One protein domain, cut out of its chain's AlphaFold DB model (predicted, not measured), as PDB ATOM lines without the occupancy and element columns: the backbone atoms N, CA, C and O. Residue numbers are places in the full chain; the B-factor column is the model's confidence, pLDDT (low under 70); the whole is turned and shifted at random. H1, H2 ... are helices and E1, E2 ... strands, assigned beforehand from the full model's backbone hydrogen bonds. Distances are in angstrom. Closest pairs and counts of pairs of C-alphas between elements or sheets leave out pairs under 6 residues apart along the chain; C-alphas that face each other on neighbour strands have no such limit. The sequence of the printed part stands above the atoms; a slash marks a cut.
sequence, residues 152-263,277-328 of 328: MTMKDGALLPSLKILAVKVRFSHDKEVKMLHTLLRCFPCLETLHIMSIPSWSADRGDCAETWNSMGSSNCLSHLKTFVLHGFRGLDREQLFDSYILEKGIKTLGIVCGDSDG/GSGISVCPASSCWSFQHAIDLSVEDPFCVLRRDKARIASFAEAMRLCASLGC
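AT A GLANCE: This is residues 152 to 263 and 277 to 328 of the 328 residues of an uncharacterized protein of Triticum aestivum (UniProt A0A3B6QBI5). One strongly twisted sheet makes the core: five parallel strands, E1 to E5, stand side by side, and the short strands E6 and E7 run antiparallel to E5 along its other side. H1 packs over E1, H3 over E3 and H5 over E5, while H2 packs on H1 and H3 farther out from the sheet; the small helix H4 stands off from the other helices. The printed part has 164 residues, with five named helices and seven named strands in the order E1 H1 E2 H2 E3 H3 E4 E5 H4 E6 E7 H5. The class is mixed, helices and strands, though 81 residues, under half, are in named elements. The whole is compact, with a radius of gyration of the C-alphas of 15.6 A, and spans 40 by 38 by 34 A.

IN THESE COORDINATES: Start at C-alpha 165, at (-18.493, -37.541, -43.806), where strand E1 begins; it runs over residues 165 to 170, 16.0 A. Its fellow strands are E2, residues 193 to 198, 16.2 A; E3, residues 227 to 231, 13.1 A; E4, residues 253 to 257, 12.9 A; and E5, the longest, residues 280 to 287, 20.6 A, from C-alpha 280 at (-11.248, -20.332, -48.003). The short strands are E6, residues 304 to 306, and E7, residues 312 to 314. Among the helices look for H1, residues 175 to 185, 15.5 A; H2, residues 209 to 216, 11.1 A; H3, residues 237 to 247, 15.2 A; the short H4, residues 291 to 295; and H5, residues 316 to 325, 14.2 A, ending at C-alpha 325, at (-20.345, -17.803, -61.592).

HOW THE PARTS SIT: Begin with the branched sheet. E1 and E2 are parallel, with N 195 and O 166 2.8 A apart; E2 and E3 are parallel, with N 229 and O 194 at 2.8 A; E3 and E4 are parallel, with N 255 and O 228 at 2.8 A; E4 and E5 are parallel, with N 283 and O 254 at 2.8 A. On the other side of E5 from E4 lie two antiparallel neighbours: E6 beside residues 285 to 287, with N 305 and O 286 at 2.9 A, and E7 beside residues 280 to 282, with N 280 and O 314 at 2.8 A. E1, H1, E2, then E2, H2, E3, then E3, H3, E4 are strand-helix-strand units, two parallel neighbour strands with a helix between them in the chain, each with a right-handed crossover. H3 is on the sheet at a height of 8.8 A, over E3 and along it at 2 degrees on the local plane. H5 is on the same face at a height of 9.1 A, over E5 and only just over E4, where 3 of its C-alphas fall. H3 and H5 touch at a shallow tilt of 29 degrees, opposite ways; their closest C-alphas, of Gln 240 and Ala 324, are 6.7 A apart. H1 is on the sheet over E1, at a height of 10.1 A. H2, not on the sheet, touches H1 at Cys 209 and Asp 175, with C-alphas 7.1 A apart, and H3 at Cys 209 and Arg 238, 6.5 A. H4 is not on the sheet and touches no helix. In the five helices every O i to N i+4 pair is within hydrogen-bond range.

THE WHOLE: The two C-alphas farthest apart, of Gly 157 and Gly 263, are 46.8 A apart. Residues 264 to 276 are not printed, and across this cut, between E4 and E5, C-alphas 263 and 277 are 30.3 A apart. Of the links printed whole, none is long. Mean pLDDT of the printed part is 80.9; 36 residues are under 70, namely 155 to 157, 202 to 221, 258 to 263, 277 to 278 and 324 to 328.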
ATOM      1  N   MET A 152     -37.716 -30.556 -36.404       83.25
ATOM      2  CA  MET A 152     -37.798 -31.169 -35.076       83.25
ATOM      3  C   MET A 152     -36.750 -30.604 -34.102       83.25
ATOM      4  O   MET A 152     -35.630 -30.258 -34.485       83.25
ATOM      5  N   THR A 153     -37.093 -30.590 -32.815       76.81
ATOM      6  CA  THR A 153     -36.151 -30.310 -31.725       76.81
ATOM      7  C   THR A 153     -35.408 -31.591 -31.348       76.81
ATOM      8  O   THR A 153     -36.028 -32.638 -31.159       76.81
ATOM      9  N   MET A 154     -34.081 -31.519 -31.238       71.88
ATOM     10  CA  MET A 154     -33.247 -32.692 -30.963       71.88
ATOM     11  C   MET A 154     -33.349 -33.162 -29.513       71.88
ATOM     12  O   MET A 154     -33.362 -32.349 -28.592       71.88
ATOM     13  N   LYS A 155     -33.358 -34.485 -29.337       66.25
ATOM     14  CA  LYS A 155     -33.101 -35.175 -28.066       66.25
ATOM     15  C   LYS A 155     -31.749 -35.888 -28.172       66.25
ATOM     16  O   LYS A 155     -31.396 -36.324 -29.267       66.25
ATOM     17  N   ASP A 156     -31.050 -36.079 -27.056       60.75
ATOM     18  CA  ASP A 156     -29.694 -36.665 -27.028       60.75
ATOM     19  C   ASP A 156     -29.600 -38.053 -27.696       60.75
ATOM     20  O   ASP A 156     -28.574 -38.400 -28.274       60.75
ATOM     21  N   GLY A 157     -30.690 -38.830 -27.700       63.16
ATOM     22  CA  GLY A 157     -30.747 -40.161 -28.320       63.16
ATOM     23  C   GLY A 157     -30.755 -40.195 -29.857       63.16
ATOM     24  O   GLY A 157     -30.715 -41.281 -30.425       63.16
ATOM     25  N   ALA A 158     -30.818 -39.046 -30.537       81.25
ATOM     26  CA  ALA A 158     -30.811 -38.952 -32.003       81.25
ATOM     27  C   ALA A 158     -29.453 -38.501 -32.580       81.25
ATOM     28  O   ALA A 158     -29.367 -38.154 -33.760       81.25
ATOM     29  N   LEU A 159     -28.409 -38.454 -31.746       90.12
ATOM     30  CA  LEU A 159     -27.070 -38.027 -32.138       90.12
ATOM     31  C   LEU A 159     -26.236 -39.208 -32.639       90.12
ATOM     32  O   LEU A 159     -26.264 -40.298 -32.070       90.12
ATOM     33  N   LEU A 160     -25.439 -38.962 -33.674       91.56
ATOM     34  CA  LEU A 160     -24.456 -39.899 -34.203       91.56
ATOM     35  C   LEU A 160     -23.085 -39.201 -34.270       91.56
ATOM     36  O   LEU A 160     -22.680 -38.726 -35.331       91.56
ATOM     37  N   PRO A 161     -22.369 -39.096 -33.132       92.62
ATOM     38  CA  PRO A 161     -21.110 -38.352 -33.044       92.62
ATOM     39  C   PRO A 161     -19.949 -39.012 -33.796       92.62
ATOM     40  O   PRO A 161     -18.937 -38.365 -34.024       92.62
ATOM     41  N   SER A 162     -20.068 -40.283 -34.188       95.44
ATOM     42  CA  SER A 162     -19.041 -40.962 -34.982       95.44
ATOM     43  C   SER A 162     -18.983 -40.474 -36.432       95.44
ATOM     44  O   SER A 162     -17.972 -40.691 -37.093       95.44
ATOM     45  N   LEU A 163     -20.049 -39.841 -36.940       97.00
ATOM     46  CA  LEU A 163     -20.151 -39.485 -38.350       97.00
ATOM     47  C   LEU A 163     -19.252 -38.289 -38.693       97.00
ATOM     48  O   LEU A 163     -19.417 -37.205 -38.135       97.00
ATOM     49  N   LYS A 164     -18.344 -38.486 -39.655       97.44
ATOM     50  CA  LYS A 164     -17.370 -37.487 -40.126       97.44
ATOM     51  C   LYS A 164     -17.657 -36.996 -41.540       97.44
ATOM     52  O   LYS A 164     -17.400 -35.830 -41.830       97.44
ATOM     53  N   ILE A 165     -18.189 -37.857 -42.408       98.12
ATOM     54  CA  ILE A 165     -18.493 -37.541 -43.806       98.12
ATOM     55  C   ILE A 165     -19.964 -37.850 -44.084       98.12
ATOM     56  O   ILE A 165     -20.420 -38.986 -43.936       98.12
ATOM     57  N   LEU A 166     -20.699 -36.830 -44.519       97.88
ATOM     58  CA  LEU A 166     -22.095 -36.942 -44.922       97.88
ATOM     59  C   LEU A 166     -22.238 -36.506 -46.376       97.88
ATOM     60  O   LEU A 166     -21.827 -35.403 -46.726       97.88
ATOM     61  N   ALA A 167     -22.887 -37.331 -47.194       97.12
ATOM     62  CA  ALA A 167     -23.306 -36.953 -48.534       97.12
ATOM     63  C   ALA A 167     -24.826 -37.061 -48.680       97.12
ATOM     64  O   ALA A 167     -25.423 -38.088 -48.343       97.12
ATOM     65  N   VAL A 168     -25.464 -36.002 -49.179       96.00
ATOM     66  CA  VAL A 168     -26.926 -35.917 -49.334       96.00
ATOM     67  C   VAL A 168     -27.315 -35.389 -50.714       96.00
ATOM     68  O   VAL A 168     -26.596 -34.583 -51.306       96.00
ATOM     69  N   LYS A 169     -28.471 -35.833 -51.216       93.44
ATOM     70  CA  LYS A 169     -29.136 -35.262 -52.395       93.44
ATOM     71  C   LYS A 169     -30.270 -34.357 -51.911       93.44
ATOM     72  O   LYS A 169     -31.105 -34.800 -51.118       93.44
ATOM     73  N   VAL A 170     -30.273 -33.097 -52.351       91.31
ATOM     74  CA  VAL A 170     -31.173 -32.050 -51.840       91.31
ATOM     75  C   VAL A 170     -31.795 -31.272 -52.991       91.31
ATOM     76  O   VAL A 170     -31.105 -30.824 -53.903       91.31
ATOM     77  N   ARG A 171     -33.108 -31.065 -52.923       89.81
ATOM     78  CA  ARG A 171     -33.876 -30.184 -53.804       89.81
ATOM     79  C   ARG A 171     -34.160 -28.888 -53.061       89.81
ATOM     80  O   ARG A 171     -35.173 -28.764 -52.371       89.81
ATOM     81  N   PHE A 172     -33.285 -27.900 -53.235       86.00
ATOM     82  CA  PHE A 172     -33.398 -26.586 -52.587       86.00
ATOM     83  C   PHE A 172     -34.695 -25.832 -52.922       86.00
ATOM     84  O   PHE A 172     -35.105 -24.935 -52.193       86.00
ATOM     85  N   SER A 173     -35.398 -26.227 -53.987       83.06
ATOM     86  CA  SER A 173     -36.731 -25.723 -54.327       83.06
ATOM     87  C   SER A 173     -37.844 -26.140 -53.344       83.06
ATOM     88  O   SER A 173     -38.977 -25.688 -53.507       83.06
ATOM     89  N   HIS A 174     -37.558 -27.007 -52.365       85.44
ATOM     90  CA  HIS A 174     -38.522 -27.468 -51.363       85.44
ATOM     91  C   HIS A 174     -38.071 -27.116 -49.943       85.44
ATOM     92  O   HIS A 174     -37.103 -27.681 -49.421       85.44
ATOM     93  N   ASP A 175     -38.840 -26.274 -49.254       83.00
ATOM     94  CA  ASP A 175     -38.482 -25.783 -47.912       83.00
ATOM     95  C   ASP A 175     -38.420 -26.920 -46.885       83.00
ATOM     96  O   ASP A 175     -37.682 -26.877 -45.898       83.00
ATOM     97  N   LYS A 176     -39.198 -27.981 -47.121       87.00
ATOM     98  CA  LYS A 176     -39.194 -29.185 -46.287       87.00
ATOM     99  C   LYS A 176     -37.843 -29.899 -46.307       87.00
ATOM    100  O   LYS A 176     -37.426 -30.400 -45.265       87.00
ATOM    101  N   GLU A 177     -37.174 -29.966 -47.454       90.12
ATOM    102  CA  GLU A 177     -35.862 -30.615 -47.569       90.12
ATOM    103  C   GLU A 177     -34.755 -29.764 -46.971       90.12
ATOM    104  O   GLU A 177     -33.915 -30.276 -46.240       90.12
ATOM    105  N   VAL A 178     -34.829 -28.455 -47.174       87.25
ATOM    106  CA  VAL A 178     -33.970 -27.466 -46.516       87.25
ATOM    107  C   VAL A 178     -34.056 -27.581 -44.986       87.25
ATOM    108  O   VAL A 178     -33.046 -27.738 -44.296       87.25
ATOM    109  N   LYS A 179     -35.274 -27.620 -44.430       87.38
ATOM    110  CA  LYS A 179     -35.501 -27.834 -42.987       87.38
ATOM    111  C   LYS A 179     -35.024 -29.204 -42.510       87.38
ATOM    112  O   LYS A 179     -34.590 -29.338 -41.363       87.38
ATOM    113  N   MET A 180     -35.103 -30.224 -43.362       90.31
ATOM    114  CA  MET A 180     -34.587 -31.559 -43.067       90.31
ATOM    115  C   MET A 180     -33.060 -31.582 -43.032       90.31
ATOM    116  O   MET A 180     -32.508 -32.147 -42.093       90.31
ATOM    117  N   LEU A 181     -32.393 -30.910 -43.975       91.44
ATOM    118  CA  LEU A 181     -30.940 -30.759 -44.004       91.44
ATOM    119  C   LEU A 181     -30.436 -30.138 -42.708       91.44
ATOM    120  O   LEU A 181     -29.613 -30.728 -42.017       91.44
ATOM    121  N   HIS A 182     -30.995 -28.987 -42.333       86.69
ATOM    122  CA  HIS A 182     -30.619 -28.304 -41.099       86.69
ATOM    123  C   HIS A 182     -30.832 -29.189 -39.864       86.69
ATOM    124  O   HIS A 182     -30.001 -29.227 -38.959       86.69
ATOM    125  N   THR A 183     -31.930 -29.949 -39.840       88.94
ATOM    126  CA  THR A 183     -32.177 -30.927 -38.778       88.94
ATOM    127  C   THR A 183     -31.080 -31.994 -38.760       88.94
ATOM    128  O   THR A 183     -30.491 -32.230 -37.715       88.94
ATOM    129  N   LEU A 184     -30.754 -32.606 -39.899       90.56
ATOM    130  CA  LEU A 184     -29.723 -33.640 -39.990       90.56
ATOM    131  C   LEU A 184     -28.350 -33.148 -39.545       90.56
ATOM    132  O   LEU A 184     -27.678 -33.845 -38.796       90.56
ATOM    133  N   LEU A 185     -27.955 -31.934 -39.918       90.69
ATOM    134  CA  LEU A 185     -26.674 -31.364 -39.493       90.69
ATOM    135  C   LEU A 185     -26.564 -31.249 -37.962       90.69
ATOM    136  O   LEU A 185     -25.474 -31.351 -37.410       90.69
ATOM    137  N   ARG A 186     -27.688 -31.125 -37.244       89.25
ATOM    138  CA  ARG A 186     -27.707 -31.152 -35.771       89.25
ATOM    139  C   ARG A 186     -27.555 -32.556 -35.172       89.25
ATOM    140  O   ARG A 186     -27.269 -32.646 -33.983       89.25
ATOM    141  N   CYS A 187     -27.740 -33.628 -35.947       90.38
ATOM    142  CA  CYS A 187     -27.504 -35.007 -35.500       90.38
ATOM    143  C   CYS A 187     -26.015 -35.370 -35.451       90.38
ATOM    144  O   CYS A 187     -25.661 -36.357 -34.807       90.38
ATOM    145  N   PHE A 188     -25.154 -34.617 -36.140       92.69
ATOM    146  CA  PHE A 188     -23.774 -35.012 -36.429       92.69
ATOM    147  C   PHE A 188     -22.783 -33.980 -35.869       92.69
ATOM    148  O   PHE A 188     -22.211 -33.195 -36.624       92.69
ATOM    149  N   PRO A 189     -22.571 -33.945 -34.541       91.44
ATOM    150  CA  PRO A 189     -21.773 -32.899 -33.898       91.44
ATOM    151  C   PRO A 189     -20.294 -32.887 -34.317       91.44
ATOM    152  O   PRO A 189     -19.645 -31.855 -34.189       91.44
ATOM    153  N   CYS A 190     -19.758 -34.004 -34.817       93.62
ATOM    154  CA  CYS A 190     -18.360 -34.136 -35.242       93.62
ATOM    155  C   CYS A 190     -18.199 -34.194 -36.770       93.62
ATOM    156  O   CYS A 190     -17.180 -34.678 -37.258       93.62
ATOM    157  N   LEU A 191     -19.195 -33.720 -37.528       96.00
ATOM    158  CA  LEU A 191     -19.151 -33.733 -38.988       96.00
ATOM    159  C   LEU A 191     -17.992 -32.868 -39.506       96.00
ATOM    160  O   LEU A 191     -17.931 -31.674 -39.220       96.00
ATOM    161  N   GLU A 192     -17.099 -33.460 -40.300       96.62
ATOM    162  CA  GLU A 192     -15.909 -32.797 -40.843       96.62
ATOM    163  C   GLU A 192     -16.070 -32.419 -42.320       96.62
ATOM    164  O   GLU A 192     -15.578 -31.366 -42.741       96.62
ATOM    165  N   THR A 193     -16.776 -33.255 -43.087       97.25
ATOM    166  CA  THR A 193     -16.993 -33.076 -44.526       97.25
ATOM    167  C   THR A 193     -18.466 -33.245 -44.886       97.25
ATOM    168  O   THR A 193     -19.086 -34.264 -44.572       97.25
ATOM    169  N   LEU A 194     -19.022 -32.254 -45.582       96.94
ATOM    170  CA  LEU A 194     -20.388 -32.275 -46.102       96.94
ATOM    171  C   LEU A 194     -20.368 -32.237 -47.631       96.94
ATOM    172  O   LEU A 194     -19.876 -31.272 -48.213       96.94
ATOM    173  N   HIS A 195     -20.965 -33.237 -48.273       96.00
ATOM    174  CA  HIS A 195     -21.253 -33.229 -49.704       96.00
ATOM    175  C   HIS A 195     -22.735 -32.959 -49.942       96.00
ATOM    176  O   HIS A 195     -23.599 -33.674 -49.427       96.00
ATOM    177  N   ILE A 196     -23.025 -31.971 -50.781       93.44
ATOM    178  CA  ILE A 196     -24.375 -31.685 -51.256       93.44
ATOM    179  C   ILE A 196     -24.422 -31.927 -52.755       93.44
ATOM    180  O   ILE A 196     -23.674 -31.316 -53.513       93.44
ATOM    181  N   MET A 197     -25.330 -32.797 -53.176       91.25
ATOM    182  CA  MET A 197     -25.718 -32.937 -54.570       91.25
ATOM    183  C   MET A 197     -27.050 -32.229 -54.778       91.25
ATOM    184  O   MET A 197     -28.075 -32.662 -54.243       91.25
ATOM    185  N   SER A 198     -27.031 -31.130 -55.535       87.00
ATOM    186  CA  SER A 198     -28.261 -30.412 -55.863       87.00
ATOM    187  C   SER A 198     -29.037 -31.176 -56.929       87.00
ATOM    188  O   SER A 198     -28.515 -31.490 -58.003       87.00
ATOM    189  N   ILE A 199     -30.294 -31.489 -56.628       86.00
ATOM    190  CA  ILE A 199     -31.204 -32.144 -57.560       86.00
ATOM    191  C   ILE A 199     -32.193 -31.096 -58.081       86.00
ATOM    192  O   ILE A 199     -32.845 -30.413 -57.283       86.00
ATOM    193  N   PRO A 200     -32.351 -30.955 -59.408       79.06
ATOM    194  CA  PRO A 200     -33.372 -30.080 -59.954       79.06
ATOM    195  C   PRO A 200     -34.765 -30.588 -59.608       79.06
ATOM    196  O   PRO A 200     -35.021 -31.791 -59.552       79.06
ATOM    197  N   SER A 201     -35.695 -29.657 -59.460       72.50
ATOM    198  CA  SER A 201     -37.108 -29.980 -59.341       72.50
ATOM    199  C   SER A 201     -37.902 -29.265 -60.418       72.50
ATOM    200  O   SER A 201     -37.682 -28.086 -60.681       72.50
ATOM    201  N   TRP A 202     -38.871 -29.974 -60.990       66.06
ATOM    202  CA  TRP A 202     -39.842 -29.424 -61.937       66.06
ATOM    203  C   TRP A 202     -40.969 -28.646 -61.237       66.06
ATOM    204  O   TRP A 202     -41.710 -27.909 -61.881       66.06
ATOM    205  N   SER A 203     -41.089 -28.792 -59.914       67.19
ATOM    206  CA  SER A 203     -42.040 -28.078 -59.058       67.19
ATOM    207  C   SER A 203     -41.306 -27.392 -57.906       67.19
ATOM    208  O   SER A 203     -40.524 -28.037 -57.204       67.19
ATOM    209  N   ALA A 204     -41.556 -26.103 -57.687       64.00
ATOM    210  CA  ALA A 204     -40.981 -25.345 -56.577       64.00
ATOM    211  C   ALA A 204     -42.071 -24.894 -55.600       64.00
ATOM    212  O   ALA A 204     -43.169 -24.513 -56.017       64.00
ATOM    213  N   ASP A 205     -41.757 -24.905 -54.304       66.25
ATOM    214  CA  ASP A 205     -42.620 -24.301 -53.293       66.25
ATOM    215  C   ASP A 205     -42.674 -22.782 -53.523       66.25
ATOM    216  O   ASP A 205     -41.640 -22.136 -53.697       66.25
ATOM    217  N   ARG A 206     -43.879 -22.194 -53.488       59.09
ATOM    218  CA  ARG A 206     -44.120 -20.747 -53.695       59.09
ATOM    219  C   ARG A 206     -43.607 -19.840 -52.554       59.09
ATOM    220  O   ARG A 206     -43.904 -18.651 -52.569       59.09
ATOM    221  N   GLY A 207     -42.909 -20.391 -51.559       59.16
ATOM    222  CA  GLY A 207     -42.411 -19.666 -50.385       59.16
ATOM    223  C   GLY A 207     -41.105 -18.899 -50.626       59.16
ATOM    224  O   GLY A 207     -40.356 -19.206 -51.557       59.16
ATOM    225  N   ASP A 208     -40.840 -17.912 -49.766       58.84
ATOM    226  CA  ASP A 208     -39.576 -17.172 -49.727       58.84
ATOM    227  C   ASP A 208     -38.514 -17.962 -48.936       58.84
ATOM    228  O   ASP A 208     -38.666 -18.262 -47.748       58.84
ATOM    229  N   CYS A 209     -37.420 -18.330 -49.604       54.94
ATOM    230  CA  CYS A 209     -36.352 -19.114 -48.986       54.94
ATOM    231  C   CYS A 209     -35.440 -18.304 -48.072       54.94
ATOM    232  O   CYS A 209     -34.806 -18.900 -47.198       54.94
ATOM    233  N   ALA A 210     -35.361 -16.981 -48.240       56.78
ATOM    234  CA  ALA A 210     -34.481 -16.150 -47.425       56.78
ATOM    235  C   ALA A 210     -34.892 -16.192 -45.943       56.78
ATOM    236  O   ALA A 210     -34.048 -16.364 -45.062       56.78
ATOM    237  N   GLU A 211     -36.196 -16.152 -45.655       60.03
ATOM    238  CA  GLU A 211     -36.725 -16.259 -44.289       60.03
ATOM    239  C   GLU A 211     -36.422 -17.617 -43.645       60.03
ATOM    240  O   GLU A 211     -36.133 -17.696 -42.449       60.03
ATOM    241  N   THR A 212     -36.439 -18.693 -44.437       62.00
ATOM    242  CA  THR A 212     -36.224 -20.055 -43.936       62.00
ATOM    243  C   THR A 212     -34.800 -20.244 -43.409       62.00
ATOM    244  O   THR A 212     -34.631 -20.832 -42.341       62.00
ATOM    245  N   TRP A 213     -33.787 -19.709 -44.099       64.62
ATOM    246  CA  TRP A 213     -32.389 -19.790 -43.656       64.62
ATOM    247  C   TRP A 213     -32.063 -18.778 -42.555       64.62
ATOM    248  O   TRP A 213     -31.419 -19.139 -41.571       64.62
ATOM    249  N   ASN A 214     -32.591 -17.552 -42.650       60.50
ATOM    250  CA  ASN A 214     -32.438 -16.538 -41.600       60.50
ATOM    251  C   ASN A 214     -33.040 -17.008 -40.260       60.50
ATOM    252  O   ASN A 214     -32.488 -16.738 -39.194       60.50
ATOM    253  N   SER A 215     -34.137 -17.773 -40.304       59.25
ATOM    254  CA  SER A 215     -34.790 -18.363 -39.126       59.25
ATOM    255  C   SER A 215     -34.024 -19.553 -38.521       59.25
ATOM    256  O   SER A 215     -34.186 -19.853 -37.336       59.25
ATOM    257  N   MET A 216     -33.161 -20.229 -39.291       62.19
ATOM    258  CA  MET A 216     -32.400 -21.401 -38.821       62.19
ATOM    259  C   MET A 216     -31.268 -21.059 -37.842       62.19
ATOM    260  O   MET A 216     -30.802 -21.942 -37.117       62.19
ATOM    261  N   GLY A 217     -30.906 -19.780 -37.737       54.22
ATOM    262  CA  GLY A 217     -30.116 -19.228 -36.641       54.22
ATOM    263  C   GLY A 217     -28.643 -19.656 -36.579       54.22
ATOM    264  O   GLY A 217     -28.136 -20.496 -37.327       54.22
ATOM    265  N   SER A 218     -27.932 -19.050 -35.623       54.75
ATOM    266  CA  SER A 218     -26.512 -19.280 -35.319       54.75
ATOM    267  C   SER A 218     -26.295 -20.567 -34.508       54.75
ATOM    268  O   SER A 218     -25.766 -20.558 -33.400       54.75
ATOM    269  N   SER A 219     -26.785 -21.703 -34.999       57.56
ATOM    270  CA  SER A 219     -26.535 -22.984 -34.338       57.56
ATOM    271  C   SER A 219     -25.062 -23.400 -34.527       57.56
ATOM    272  O   SER A 219     -24.532 -23.387 -35.640       57.56
ATOM    273  N   ASN A 220     -24.388 -23.766 -33.429       62.19
ATOM    274  CA  ASN A 220     -22.972 -24.188 -33.398       62.19
ATOM    275  C   ASN A 220     -22.746 -25.636 -33.890       62.19
ATOM    276  O   ASN A 220     -21.662 -26.191 -33.703       62.19
ATOM    277  N   CYS A 221     -23.759 -26.281 -34.485       69.75
ATOM    278  CA  CYS A 221     -23.704 -27.700 -34.865       69.75
ATOM    279  C   CYS A 221     -22.660 -28.012 -35.948       69.75
ATOM    280  O   CYS A 221     -22.297 -29.168 -36.115       69.75
ATOM    281  N   LEU A 222     -22.156 -26.990 -36.640       83.19
ATOM    282  CA  LEU A 222     -21.170 -27.108 -37.715       83.19
ATOM    283  C   LEU A 222     -19.761 -26.671 -37.292       83.19
ATOM    284  O   LEU A 222     -18.915 -26.417 -38.140       83.19
ATOM    285  N   SER A 223     -19.487 -26.586 -35.989       85.12
ATOM    286  CA  SER A 223     -18.189 -26.136 -35.456       85.12
ATOM    287  C   SER A 223     -16.992 -27.006 -35.870       85.12
ATOM    288  O   SER A 223     -15.864 -26.519 -35.890       85.12
ATOM    289  N   HIS A 224     -17.225 -28.272 -36.228       91.00
ATOM    290  CA  HIS A 224     -16.194 -29.198 -36.707       91.00
ATOM    291  C   HIS A 224     -16.099 -29.291 -38.236       91.00
ATOM    292  O   HIS A 224     -15.176 -29.938 -38.739       91.00
ATOM    293  N   LEU A 225     -17.002 -28.632 -38.971       94.06
ATOM    294  CA  LEU A 225     -17.053 -28.711 -40.424       94.06
ATOM    295  C   LEU A 225     -15.839 -27.996 -41.029       94.06
ATOM    296  O   LEU A 225     -15.643 -26.795 -40.856       94.06
ATOM    297  N   LYS A 226     -15.010 -28.742 -41.758       94.12
ATOM    298  CA  LYS A 226     -13.792 -28.229 -42.408       94.12
ATOM    299  C   LYS A 226     -13.965 -28.126 -43.914       94.12
ATOM    300  O   LYS A 226     -13.428 -27.196 -44.518       94.12
ATOM    301  N   THR A 227     -14.693 -29.074 -44.492       95.44
ATOM    302  CA  THR A 227     -14.803 -29.253 -45.935       95.44
ATOM    303  C   THR A 227     -16.267 -29.265 -46.345       95.44
ATOM    304  O   THR A 227     -17.076 -30.020 -45.808       95.44
ATOM    305  N   PHE A 228     -16.603 -28.451 -47.334       94.81
ATOM    306  CA  PHE A 228     -17.907 -28.446 -47.979       94.81
ATOM    307  C   PHE A 228     -17.708 -28.721 -49.464       94.81
ATOM    308  O   PHE A 228     -16.862 -28.084 -50.087       94.81
ATOM    309  N   VAL A 229     -18.436 -29.681 -50.028       93.44
ATOM    310  CA  VAL A 229     -18.308 -30.068 -51.434       93.44
ATOM    311  C   VAL A 229     -19.658 -30.002 -52.129       93.44
ATOM    312  O   VAL A 229     -20.623 -30.645 -51.715       93.44
ATOM    313  N   LEU A 230     -19.692 -29.265 -53.230       90.69
ATOM    314  CA  LEU A 230     -20.859 -29.100 -54.080       90.69
ATOM    315  C   LEU A 230     -20.751 -29.998 -55.310       90.69
ATOM    316  O   LEU A 230     -19.777 -29.923 -56.060       90.69
ATOM    317  N   HIS A 231     -21.768 -30.828 -55.529       88.94
ATOM    318  CA  HIS A 231     -21.906 -31.683 -56.706       88.94
ATOM    319  C   HIS A 231     -23.029 -31.171 -57.602       88.94
ATOM    320  O   HIS A 231     -24.172 -31.053 -57.155       88.94
ATOM    321  N   GLY A 232     -22.707 -30.906 -58.873       77.62
ATOM    322  CA  GLY A 232     -23.706 -30.497 -59.867       77.62
ATOM    323  C   GLY A 232     -24.369 -29.154 -59.550       77.62
ATOM    324  O   GLY A 232     -25.563 -28.995 -59.791       77.62
ATOM    325  N   PHE A 233     -23.604 -28.225 -58.973       74.50
ATOM    326  CA  PHE A 233     -24.059 -26.886 -58.609       74.50
ATOM    327  C   PHE A 233     -24.564 -26.103 -59.829       74.50
ATOM    328  O   PHE A 233     -23.930 -26.142 -60.883       74.50
ATOM    329  N   ARG A 234     -25.690 -25.395 -59.682       72.75
ATOM    330  CA  ARG A 234     -26.354 -24.661 -60.773       72.75
ATOM    331  C   ARG A 234     -26.454 -23.164 -60.522       72.75
ATOM    332  O   ARG A 234     -26.930 -22.439 -61.387       72.75
ATOM    333  N   GLY A 235     -26.026 -22.684 -59.358       73.69
ATOM    334  CA  GLY A 235     -26.028 -21.254 -59.057       73.69
ATOM    335  C   GLY A 235     -27.417 -20.665 -58.896       73.69
ATOM    336  O   GLY A 235     -27.563 -19.454 -59.012       73.69
ATOM    337  N   LEU A 236     -28.426 -21.486 -58.600       77.62
ATOM    338  CA  LEU A 236     -29.771 -20.989 -58.314       77.62
ATOM    339  C   LEU A 236     -29.766 -20.185 -57.007       77.62
ATOM    340  O   LEU A 236     -29.072 -20.559 -56.063       77.62
ATOM    341  N   ASP A 237     -30.591 -19.139 -56.907       78.75
ATOM    342  CA  ASP A 237     -30.628 -18.242 -55.735       78.75
ATOM    343  C   ASP A 237     -30.719 -19.005 -54.402       78.75
ATOM    344  O   ASP A 237     -30.027 -18.700 -53.433       78.75
ATOM    345  N   ARG A 238     -31.534 -20.066 -54.362       78.81
ATOM    346  CA  ARG A 238     -31.721 -20.903 -53.165       78.81
ATOM    347  C   ARG A 238     -30.492 -21.744 -52.810       78.81
ATOM    348  O   ARG A 238     -30.272 -22.005 -51.630       78.81
ATOM    349  N   GLU A 239     -29.712 -22.159 -53.805       79.00
ATOM    350  CA  GLU A 239     -28.427 -22.842 -53.599       79.00
ATOM    351  C   GLU A 239     -27.393 -21.848 -53.056       79.00
ATOM    352  O   GLU A 239     -26.735 -22.129 -52.059       79.00
ATOM    353  N   GLN A 240     -27.331 -20.640 -53.630       80.06
ATOM    354  CA  GLN A 240     -26.408 -19.589 -53.188       80.06
ATOM    355  C   GLN A 240     -26.661 -19.147 -51.736       80.06
ATOM    356  O   GLN A 240     -25.715 -18.874 -50.992       80.06
ATOM    357  N   LEU A 241     -27.927 -19.095 -51.304       82.12
ATOM    358  CA  LEU A 241     -28.277 -18.806 -49.906       82.12
ATOM    359  C   LEU A 241     -27.737 -19.877 -48.950       82.12
ATOM    360  O   LEU A 241     -27.231 -19.549 -47.876       82.12
ATOM    361  N   PHE A 242     -27.816 -21.151 -49.336       83.88
ATOM    362  CA  PHE A 242     -27.270 -22.238 -48.531       83.88
ATOM    363  C   PHE A 242     -25.739 -22.211 -48.488       83.88
ATOM    364  O   PHE A 242     -25.153 -22.371 -47.417       83.88
ATOM    365  N   ASP A 243     -25.094 -21.956 -49.622       82.88
ATOM    366  CA  ASP A 243     -23.640 -21.821 -49.683       82.88
ATOM    367  C   ASP A 243     -23.152 -20.699 -48.772       82.88
ATOM    368  O   ASP A 243     -22.231 -20.913 -47.986       82.88
ATOM    369  N   SER A 244     -23.819 -19.541 -48.813       83.81
ATOM    370  CA  SER A 244     -23.541 -18.414 -47.912       83.81
ATOM    371  C   SER A 244     -23.605 -18.863 -46.456       83.81
ATOM    372  O   SER A 244     -22.649 -18.674 -45.706       83.81
ATOM    373  N   TYR A 245     -24.697 -19.537 -46.079       85.25
ATOM    374  CA  TYR A 245     -24.902 -20.041 -44.724       85.25
ATOM    375  C   TYR A 245     -23.787 -20.996 -44.270       85.25
ATOM    376  O   TYR A 245     -23.332 -20.900 -43.130       85.25
ATOM    377  N   ILE A 246     -23.328 -21.917 -45.127       87.00
ATOM    378  CA  ILE A 246     -22.245 -22.853 -44.785       87.00
ATOM    379  C   ILE A 246     -20.887 -22.150 -44.735       87.00
ATOM    380  O   ILE A 246     -20.100 -22.399 -43.822       87.00
ATOM    381  N   LEU A 247     -20.605 -21.258 -45.684       85.25
ATOM    382  CA  LEU A 247     -19.346 -20.517 -45.742       85.25
ATOM    383  C   LEU A 247     -19.181 -19.597 -44.519       85.25
ATOM    384  O   LEU A 247     -18.076 -19.472 -43.991       85.25
ATOM    385  N   GLU A 248     -20.278 -19.036 -43.999       84.94
ATOM    386  CA  GLU A 248     -20.301 -18.249 -42.757       84.94
ATOM    387  C   GLU A 248     -19.908 -19.061 -41.514       84.94
ATOM    388  O   GLU A 248     -19.492 -18.487 -40.507       84.94
ATOM    389  N   LYS A 249     -19.973 -20.401 -41.566       83.62
ATOM    390  CA  LYS A 249     -19.517 -21.273 -40.469       83.62
ATOM    391  C   LYS A 249     -17.997 -21.423 -40.396       83.62
ATOM    392  O   LYS A 249     -17.508 -22.109 -39.503       83.62
ATOM    393  N   GLY A 250     -17.248 -20.767 -41.285       82.81
ATOM    394  CA  GLY A 250     -15.788 -20.724 -41.224       82.81
ATOM    395  C   GLY A 250     -15.115 -22.003 -41.717       82.81
ATOM    396  O   GLY A 250     -14.076 -22.401 -41.187       82.81
ATOM    397  N   ILE A 251     -15.698 -22.657 -42.727       90.25
ATOM    398  CA  ILE A 251     -15.074 -23.814 -43.375       90.25
ATOM    399  C   ILE A 251     -13.708 -23.443 -43.976       90.25
ATOM    400  O   ILE A 251     -13.456 -22.303 -44.364       90.25
ATOM    401  N   LYS A 252     -12.820 -24.430 -44.103       91.25
ATOM    402  CA  LYS A 252     -11.467 -24.237 -44.650       91.25
ATOM    403  C   LYS A 252     -11.388 -24.536 -46.139       91.25
ATOM    404  O   LYS A 252     -10.523 -24.005 -46.834       91.25
ATOM    405  N   THR A 253     -12.233 -25.435 -46.631       92.38
ATOM    406  CA  THR A 253     -12.162 -25.929 -48.006       92.38
ATOM    407  C   THR A 253     -13.543 -26.015 -48.631       92.38
ATOM    408  O   THR A 253     -14.439 -26.646 -48.076       92.38
ATOM    409  N   LEU A 254     -13.676 -25.412 -49.809       92.25
ATOM    410  CA  LEU A 254     -14.836 -25.519 -50.681       92.25
ATOM    411  C   LEU A 254     -14.440 -26.343 -51.911       92.25
ATOM    412  O   LEU A 254     -13.621 -25.902 -52.714       92.25
ATOM    413  N   GLY A 255     -14.980 -27.547 -52.046       90.25
ATOM    414  CA  GLY A 255     -14.821 -28.396 -53.222       90.25
ATOM    415  C   GLY A 255     -15.958 -28.179 -54.211       90.25
ATOM    416  O   GLY A 255     -17.117 -28.137 -53.811       90.25
ATOM    417  N   ILE A 256     -15.650 -28.078 -55.502       86.50
ATOM    418  CA  ILE A 256     -16.677 -27.939 -56.541       86.50
ATOM    419  C   ILE A 256     -16.477 -29.023 -57.590       86.50
ATOM    420  O   ILE A 256     -15.468 -29.040 -58.297       86.50
ATOM    421  N   VAL A 257     -17.435 -29.948 -57.653       83.75
ATOM    422  CA  VAL A 257     -17.485 -31.030 -58.634       83.75
ATOM    423  C   VAL A 257     -18.319 -30.559 -59.821       83.75
ATOM    424  O   VAL A 257     -19.554 -30.578 -59.789       83.75
ATOM    425  N   CYS A 258     -17.628 -30.125 -60.872       69.62
ATOM    426  CA  CYS A 258     -18.237 -29.857 -62.171       69.62
ATOM    427  C   CYS A 258     -18.550 -31.193 -62.865       69.62
ATOM    428  O   CYS A 258     -17.755 -32.131 -62.783       69.62
ATOM    429  N   GLY A 259     -19.704 -31.287 -63.535       58.53
ATOM    430  CA  GLY A 259     -19.999 -32.430 -64.407       58.53
ATOM    431  C   GLY A 259     -19.005 -32.520 -65.573       58.53
ATOM    432  O   GLY A 259     -18.294 -31.554 -65.838       58.53
ATOM    433  N   ASP A 260     -18.996 -33.652 -66.284       45.72
ATOM    434  CA  ASP A 260     -18.087 -33.989 -67.407       45.72
ATOM    435  C   ASP A 260     -18.122 -33.030 -68.623       45.72
ATOM    436  O   ASP A 260     -17.535 -33.310 -69.668       45.72
ATOM    437  N   SER A 261     -18.759 -31.865 -68.513       39.12
ATOM    438  CA  SER A 261     -18.564 -30.770 -69.456       39.12
ATOM    439  C   SER A 261     -17.182 -30.153 -69.230       39.12
ATOM    440  O   SER A 261     -16.999 -29.246 -68.415       39.12
ATOM    441  N   ASP A 262     -16.205 -30.668 -69.975       37.72
ATOM    442  CA  ASP A 262     -14.925 -30.022 -70.251       37.72
ATOM    443  C   ASP A 262     -15.116 -28.500 -70.406       37.72
ATOM    444  O   ASP A 262     -15.783 -28.037 -71.331       37.72
ATOM    445  N   GLY A 263     -14.520 -27.698 -69.515       37.94
ATOM    446  CA  GLY A 263     -14.202 -26.309 -69.862       37.94
ATOM    447  C   GLY A 263     -14.505 -25.195 -68.868       37.94
ATOM    448  O   GLY A 263     -13.971 -24.106 -69.082       37.94
ATOM    449  N   GLY A 277      -5.756 -12.656 -44.238       46.53
ATOM    450  CA  GLY A 277      -6.907 -13.236 -43.550       46.53
ATOM    451  C   GLY A 277      -7.052 -14.729 -43.845       46.53
ATOM    452  O   GLY A 277      -6.594 -15.212 -44.875       46.53
ATOM    453  N   SER A 278      -7.706 -15.453 -42.936       59.91
ATOM    454  CA  SER A 278      -8.116 -16.861 -43.068       59.91
ATOM    455  C   SER A 278      -8.993 -17.086 -44.317       59.91
ATOM    456  O   SER A 278     -10.219 -17.109 -44.222       59.91
ATOM    457  N   GLY A 279      -8.381 -17.197 -45.495       76.25
ATOM    458  CA  GLY A 279      -9.077 -17.425 -46.761       76.25
ATOM    459  C   GLY A 279      -9.570 -18.865 -46.915       76.25
ATOM    460  O   GLY A 279      -8.992 -19.803 -46.366       76.25
ATOM    461  N   ILE A 280     -10.639 -19.038 -47.688       85.56
ATOM    462  CA  ILE A 280     -11.248 -20.332 -48.003       85.56
ATOM    463  C   ILE A 280     -10.515 -20.927 -49.205       85.56
ATOM    464  O   ILE A 280     -10.363 -20.274 -50.237       85.56
ATOM    465  N   SER A 281     -10.060 -22.175 -49.089       89.00
ATOM    466  CA  SER A 281      -9.444 -22.902 -50.201       89.00
ATOM    467  C   SER A 281     -10.526 -23.438 -51.135       89.00
ATOM    468  O   SER A 281     -11.160 -24.448 -50.832       89.00
ATOM    469  N   VAL A 282     -10.728 -22.788 -52.279       87.00
ATOM    470  CA  VAL A 282     -11.652 -23.233 -53.327       87.00
ATOM    471  C   VAL A 282     -10.922 -24.194 -54.261       87.00
ATOM    472  O   VAL A 282      -9.978 -23.812 -54.955       87.00
ATOM    473  N   CYS A 283     -11.348 -25.453 -54.266       86.50
ATOM    474  CA  CYS A 283     -10.706 -26.555 -54.968       86.50
ATOM    475  C   CYS A 283     -11.631 -27.103 -56.061       86.50
ATOM    476  O   CYS A 283     -12.743 -27.540 -55.752       86.50
ATOM    477  N   PRO A 284     -11.166 -27.198 -57.318       84.75
ATOM    478  CA  PRO A 284     -11.795 -28.087 -58.282       84.75
ATOM    479  C   PRO A 284     -11.793 -29.514 -57.729       84.75
ATOM    480  O   PRO A 284     -10.786 -29.982 -57.190       84.75
ATOM    481  N   ALA A 285     -12.909 -30.209 -57.865       85.25
ATOM    482  CA  ALA A 285     -13.063 -31.578 -57.417       85.25
ATOM    483  C   ALA A 285     -13.511 -32.451 -58.589       85.25
ATOM    484  O   ALA A 285     -14.256 -32.016 -59.464       85.25
ATOM    485  N   SER A 286     -13.032 -33.689 -58.624       85.50
ATOM    486  CA  SER A 286     -13.528 -34.698 -59.558       85.50
ATOM    487  C   SER A 286     -14.391 -35.677 -58.782       85.50
ATOM    488  O   SER A 286     -13.978 -36.129 -57.712       85.50
ATOM    489  N   SER A 287     -15.570 -36.012 -59.308       84.88
ATOM    490  CA  SER A 287     -16.333 -37.134 -58.763       84.88
ATOM    491  C   SER A 287     -15.493 -38.401 -58.912       84.88
ATOM    492  O   SER A 287     -14.993 -38.687 -60.000       84.88
ATOM    493  N   CYS A 288     -15.314 -39.148 -57.827       87.25
ATOM    494  CA  CYS A 288     -14.772 -40.510 -57.870       87.25
ATOM    495  C   CYS A 288     -15.839 -41.547 -57.505       87.25
ATOM    496  O   CYS A 288     -15.530 -42.728 -57.324       87.25
ATOM    497  N   TRP A 289     -17.097 -41.105 -57.406       91.44
ATOM    498  CA  TRP A 289     -18.218 -41.933 -57.004       91.44
ATOM    499  C   TRP A 289     -18.424 -43.084 -57.990       91.44
ATOM    500  O   TRP A 289     -18.907 -42.923 -59.108       91.44
ATOM    501  N   SER A 290     -18.001 -44.267 -57.565       91.94
ATOM    502  CA  SER A 290     -18.049 -45.506 -58.327       91.94
ATOM    503  C   SER A 290     -18.117 -46.670 -57.350       91.94
ATOM    504  O   SER A 290     -17.666 -46.553 -56.208       91.94
ATOM    505  N   PHE A 291     -18.619 -47.814 -57.814       90.69
ATOM    506  CA  PHE A 291     -18.708 -49.022 -56.997       90.69
ATOM    507  C   PHE A 291     -17.369 -49.367 -56.323       90.69
ATOM    508  O   PHE A 291     -17.326 -49.633 -55.125       90.69
ATOM    509  N   GLN A 292     -16.266 -49.293 -57.078       91.94
ATOM    510  CA  GLN A 292     -14.939 -49.658 -56.584       91.94
ATOM    511  C   GLN A 292     -14.404 -48.678 -55.533       91.94
ATOM    512  O   GLN A 292     -13.877 -49.120 -54.517       91.94
ATOM    513  N   HIS A 293     -14.556 -47.366 -55.742       91.56
ATOM    514  CA  HIS A 293     -14.095 -46.367 -54.768       91.56
ATOM    515  C   HIS A 293     -14.941 -46.385 -53.492       91.56
ATOM    516  O   HIS A 293     -14.419 -46.181 -52.400       91.56
ATOM    517  N   ALA A 294     -16.239 -46.673 -53.610       93.31
ATOM    518  CA  ALA A 294     -17.144 -46.746 -52.471       93.31
ATOM    519  C   ALA A 294     -16.767 -47.871 -51.484       93.31
ATOM    520  O   ALA A 294     -16.841 -47.675 -50.268       93.31
ATOM    521  N   ILE A 295     -16.328 -49.029 -51.991       94.44
ATOM    522  CA  ILE A 295     -15.916 -50.168 -51.154       94.44
ATOM    523  C   ILE A 295     -14.443 -50.140 -50.725       94.44
ATOM    524  O   ILE A 295     -14.058 -50.888 -49.825       94.44
ATOM    525  N   ASP A 296     -13.618 -49.288 -51.337       94.81
ATOM    526  CA  ASP A 296     -12.192 -49.202 -51.038       94.81
ATOM    527  C   ASP A 296     -11.932 -48.480 -49.708       94.81
ATOM    528  O   ASP A 296     -11.986 -47.254 -49.592       94.81
ATOM    529  N   LEU A 297     -11.603 -49.263 -48.681       93.00
ATOM    530  CA  LEU A 297     -11.290 -48.777 -47.338       93.00
ATOM    531  C   LEU A 297     -10.001 -47.941 -47.255       93.00
ATOM    532  O   LEU A 297      -9.779 -47.308 -46.224       93.00
ATOM    533  N   SER A 298      -9.158 -47.932 -48.292       93.81
ATOM    534  CA  SER A 298      -7.973 -47.064 -48.359       93.81
ATOM    535  C   SER A 298      -8.301 -45.626 -48.776       93.81
ATOM    536  O   SER A 298      -7.534 -44.711 -48.477       93.81
ATOM    537  N   VAL A 299      -9.455 -45.409 -49.415       92.62
ATOM    538  CA  VAL A 299      -9.943 -44.088 -49.831       92.62
ATOM    539  C   VAL A 299     -10.711 -43.454 -48.678       92.62
ATOM    540  O   VAL A 299     -11.715 -44.013 -48.262       92.62
ATOM    541  N   GLU A 300     -10.274 -42.312 -48.145       91.31
ATOM    542  CA  GLU A 300     -10.937 -41.649 -47.005       91.31
ATOM    543  C   GLU A 300     -12.334 -41.109 -47.365       91.31
ATOM    544  O   GLU A 300     -13.318 -41.444 -46.705       91.31
ATOM    545  N   ASP A 301     -12.418 -40.325 -48.442       95.06
ATOM    546  CA  ASP A 301     -13.654 -39.763 -48.989       95.06
ATOM    547  C   ASP A 301     -14.027 -40.499 -50.291       95.06
ATOM    548  O   ASP A 301     -13.354 -40.319 -51.309       95.06
ATOM    549  N   PRO A 302     -15.077 -41.344 -50.291       94.69
ATOM    550  CA  PRO A 302     -15.460 -42.115 -51.471       94.69
ATOM    551  C   PRO A 302     -16.208 -41.294 -52.537       94.69
ATOM    552  O   PRO A 302     -16.493 -41.824 -53.614       94.69
ATOM    553  N   PHE A 303     -16.575 -40.038 -52.259       94.56
ATOM    554  CA  PHE A 303     -17.459 -39.249 -53.120       94.56
ATOM    555  C   PHE A 303     -16.701 -38.350 -54.098       94.56
ATOM    556  O   PHE A 303     -17.168 -38.140 -55.221       94.56
ATOM    557  N   CYS A 304     -15.547 -37.799 -53.708       92.69
ATOM    558  CA  CYS A 304     -14.758 -36.952 -54.598       92.69
ATOM    559  C   CYS A 304     -13.256 -36.954 -54.294       92.69
ATOM    560  O   CYS A 304     -12.809 -37.289 -53.202       92.69
ATOM    561  N   VAL A 305     -12.477 -36.476 -55.265       89.94
ATOM    562  CA  VAL A 305     -11.063 -36.139 -55.083       89.94
ATOM    563  C   VAL A 305     -10.885 -34.633 -55.245       89.94
ATOM    564  O   VAL A 305     -11.082 -34.084 -56.333       89.94
ATOM    565  N   LEU A 306     -10.484 -33.962 -54.163       88.19
ATOM    566  CA  LEU A 306     -10.154 -32.535 -54.166       88.19
ATOM    567  C   LEU A 306      -8.780 -32.300 -54.809       88.19
ATOM    568  O   LEU A 306      -7.754 -32.734 -54.281       88.19
ATOM    569  N   ARG A 307      -8.738 -31.546 -55.912       86.50
ATOM    570  CA  ARG A 307      -7.496 -31.162 -56.600       86.50
ATOM    571  C   ARG A 307      -6.858 -29.953 -55.923       86.50
ATOM    572  O   ARG A 307      -6.978 -28.817 -56.382       86.50
ATOM    573  N   ARG A 308      -6.213 -30.204 -54.780       84.94
ATOM    574  CA  ARG A 308      -5.576 -29.163 -53.952       84.94
ATOM    575  C   ARG A 308      -4.424 -28.447 -54.665       84.94
ATOM    576  O   ARG A 308      -4.161 -27.291 -54.369       84.94
ATOM    577  N   ASP A 309      -3.788 -29.095 -55.636       80.56
ATOM    578  CA  ASP A 309      -2.778 -28.506 -56.527       80.56
ATOM    579  C   ASP A 309      -3.333 -27.360 -57.389       80.56
ATOM    580  O   ASP A 309      -2.594 -26.462 -57.786       80.56
ATOM    581  N   LYS A 310      -4.644 -27.368 -57.648       80.75
ATOM    582  CA  LYS A 310      -5.364 -26.328 -58.401       80.75
ATOM    583  C   LYS A 310      -6.210 -25.432 -57.500       80.75
ATOM    584  O   LYS A 310      -7.064 -24.699 -58.003       80.75
ATOM    585  N   ALA A 311      -6.007 -25.512 -56.185       83.56
ATOM    586  CA  ALA A 311      -6.755 -24.724 -55.227       83.56
ATOM    587  C   ALA A 311      -6.448 -23.233 -55.368       83.56
ATOM    588  O   ALA A 311      -5.324 -22.823 -55.660       83.56
ATOM    589  N   ARG A 312      -7.461 -22.413 -55.106       85.44
ATOM    590  CA  ARG A 312      -7.328 -20.963 -54.991       85.44
ATOM    591  C   ARG A 312      -7.775 -20.538 -53.609       85.44
ATOM    592  O   ARG A 312      -8.848 -20.929 -53.165       85.44
ATOM    593  N   ILE A 313      -6.963 -19.729 -52.943       87.06
ATOM    594  CA  ILE A 313      -7.376 -19.078 -51.703       87.06
ATOM    595  C   ILE A 313      -8.264 -17.900 -52.098       87.06
ATOM    596  O   ILE A 313      -7.836 -17.039 -52.863       87.06
ATOM    597  N   ALA A 314      -9.494 -17.897 -51.602       83.44
ATOM    598  CA  ALA A 314     -10.482 -16.863 -51.858       83.44
ATOM    599  C   ALA A 314     -10.970 -16.270 -50.533       83.44
ATOM    600  O   ALA A 314     -11.144 -16.976 -49.536       83.44
ATOM    601  N   SER A 315     -11.226 -14.967 -50.519       84.44
ATOM    602  CA  SER A 315     -12.060 -14.363 -49.480       84.44
ATOM    603  C   SER A 315     -13.481 -14.940 -49.530       84.44
ATOM    604  O   SER A 315     -13.905 -15.493 -50.545       84.44
ATOM    605  N   PHE A 316     -14.255 -14.772 -48.455       78.56
ATOM    606  CA  PHE A 316     -15.667 -15.171 -48.429       78.56
ATOM    607  C   PHE A 316     -16.457 -14.601 -49.622       78.56
ATOM    608  O   PHE A 316     -17.146 -15.336 -50.324       78.56
ATOM    609  N   ALA A 317     -16.290 -13.306 -49.911       78.19
ATOM    610  CA  ALA A 317     -16.969 -12.646 -51.026       78.19
ATOM    611  C   ALA A 317     -16.558 -13.219 -52.394       78.19
ATOM    612  O   ALA A 317     -17.383 -13.321 -53.301       78.19
ATOM    613  N   GLU A 318     -15.293 -13.605 -52.559       78.88
ATOM    614  CA  GLU A 318     -14.809 -14.241 -53.785       78.88
ATOM    615  C   GLU A 318     -15.304 -15.679 -53.918       78.88
ATOM    616  O   GLU A 318     -15.720 -16.053 -55.007       78.88
ATOM    617  N   ALA A 319     -15.323 -16.463 -52.835       76.00
ATOM    618  CA  ALA A 319     -15.894 -17.808 -52.840       76.00
ATOM    619  C   ALA A 319     -17.380 -17.773 -53.238       76.00
ATOM    620  O   ALA A 319     -17.792 -18.522 -54.119       76.00
ATOM    621  N   MET A 320     -18.143 -16.820 -52.692       74.88
ATOM    622  CA  MET A 320     -19.539 -16.582 -53.073       74.88
ATOM    623  C   MET A 320     -19.704 -16.215 -54.551       74.88
ATOM    624  O   MET A 320     -20.578 -16.752 -55.231       74.88
ATOM    625  N   ARG A 321     -18.843 -15.334 -55.079       78.06
ATOM    626  CA  ARG A 321     -18.840 -14.991 -56.511       78.06
ATOM    627  C   ARG A 321     -18.481 -16.187 -57.386       78.06
ATOM    628  O   ARG A 321     -19.071 -16.340 -58.450       78.06
ATOM    629  N   LEU A 322     -17.529 -17.014 -56.954       74.50
ATOM    630  CA  LEU A 322     -17.136 -18.218 -57.678       74.50
ATOM    631  C   LEU A 322     -18.297 -19.209 -57.743       74.50
ATOM    632  O   LEU A 322     -18.600 -19.652 -58.846       74.50
ATOM    633  N   CYS A 323     -18.994 -19.468 -56.630       70.81
ATOM    634  CA  CYS A 323     -20.234 -20.246 -56.640       70.81
ATOM    635  C   CYS A 323     -21.225 -19.657 -57.650       70.81
ATOM    636  O   CYS A 323     -21.555 -20.322 -58.624       70.81
ATOM    637  N   ALA A 324     -21.610 -18.384 -57.511       68.19
ATOM    638  CA  ALA A 324     -22.572 -17.745 -58.416       68.19
ATOM    639  C   ALA A 324     -22.168 -17.819 -59.906       68.19
ATOM    640  O   ALA A 324     -23.021 -18.004 -60.767       68.19
ATOM    641  N   SER A 325     -20.868 -17.722 -60.218       67.06
ATOM    642  CA  SER A 325     -20.345 -17.803 -61.592       67.06
ATOM    643  C   SER A 325     -20.324 -19.214 -62.191       67.06
ATOM    644  O   SER A 325     -20.178 -19.355 -63.402       67.06
ATOM    645  N   LEU A 326     -20.436 -20.249 -61.355       63.16
ATOM    646  CA  LEU A 326     -20.446 -21.655 -61.766       63.16
ATOM    647  C   LEU A 326     -21.851 -22.177 -62.068       63.16
ATOM    648  O   LEU A 326     -21.986 -23.344 -62.429       63.16
ATOM    649  N   GLY A 327     -22.884 -21.341 -61.936       54.47
ATOM    650  CA  GLY A 327     -24.201 -21.677 -62.453       54.47
ATOM    651  C   GLY A 327     -24.164 -21.794 -63.971       54.47
ATOM    652  O   GLY A 327     -24.088 -20.783 -64.666       54.47
ATOM    653  N   CYS A 328     -24.142 -23.032 -64.467       41.69
ATOM    654  CA  CYS A 328     -24.363 -23.355 -65.874       41.69
ATOM    655  C   CYS A 328     -25.844 -23.240 -66.235       41.69
ATOM    656  O   CYS A 328     -26.679 -23.806 -65.493       41.69
TER     657      CYS A 328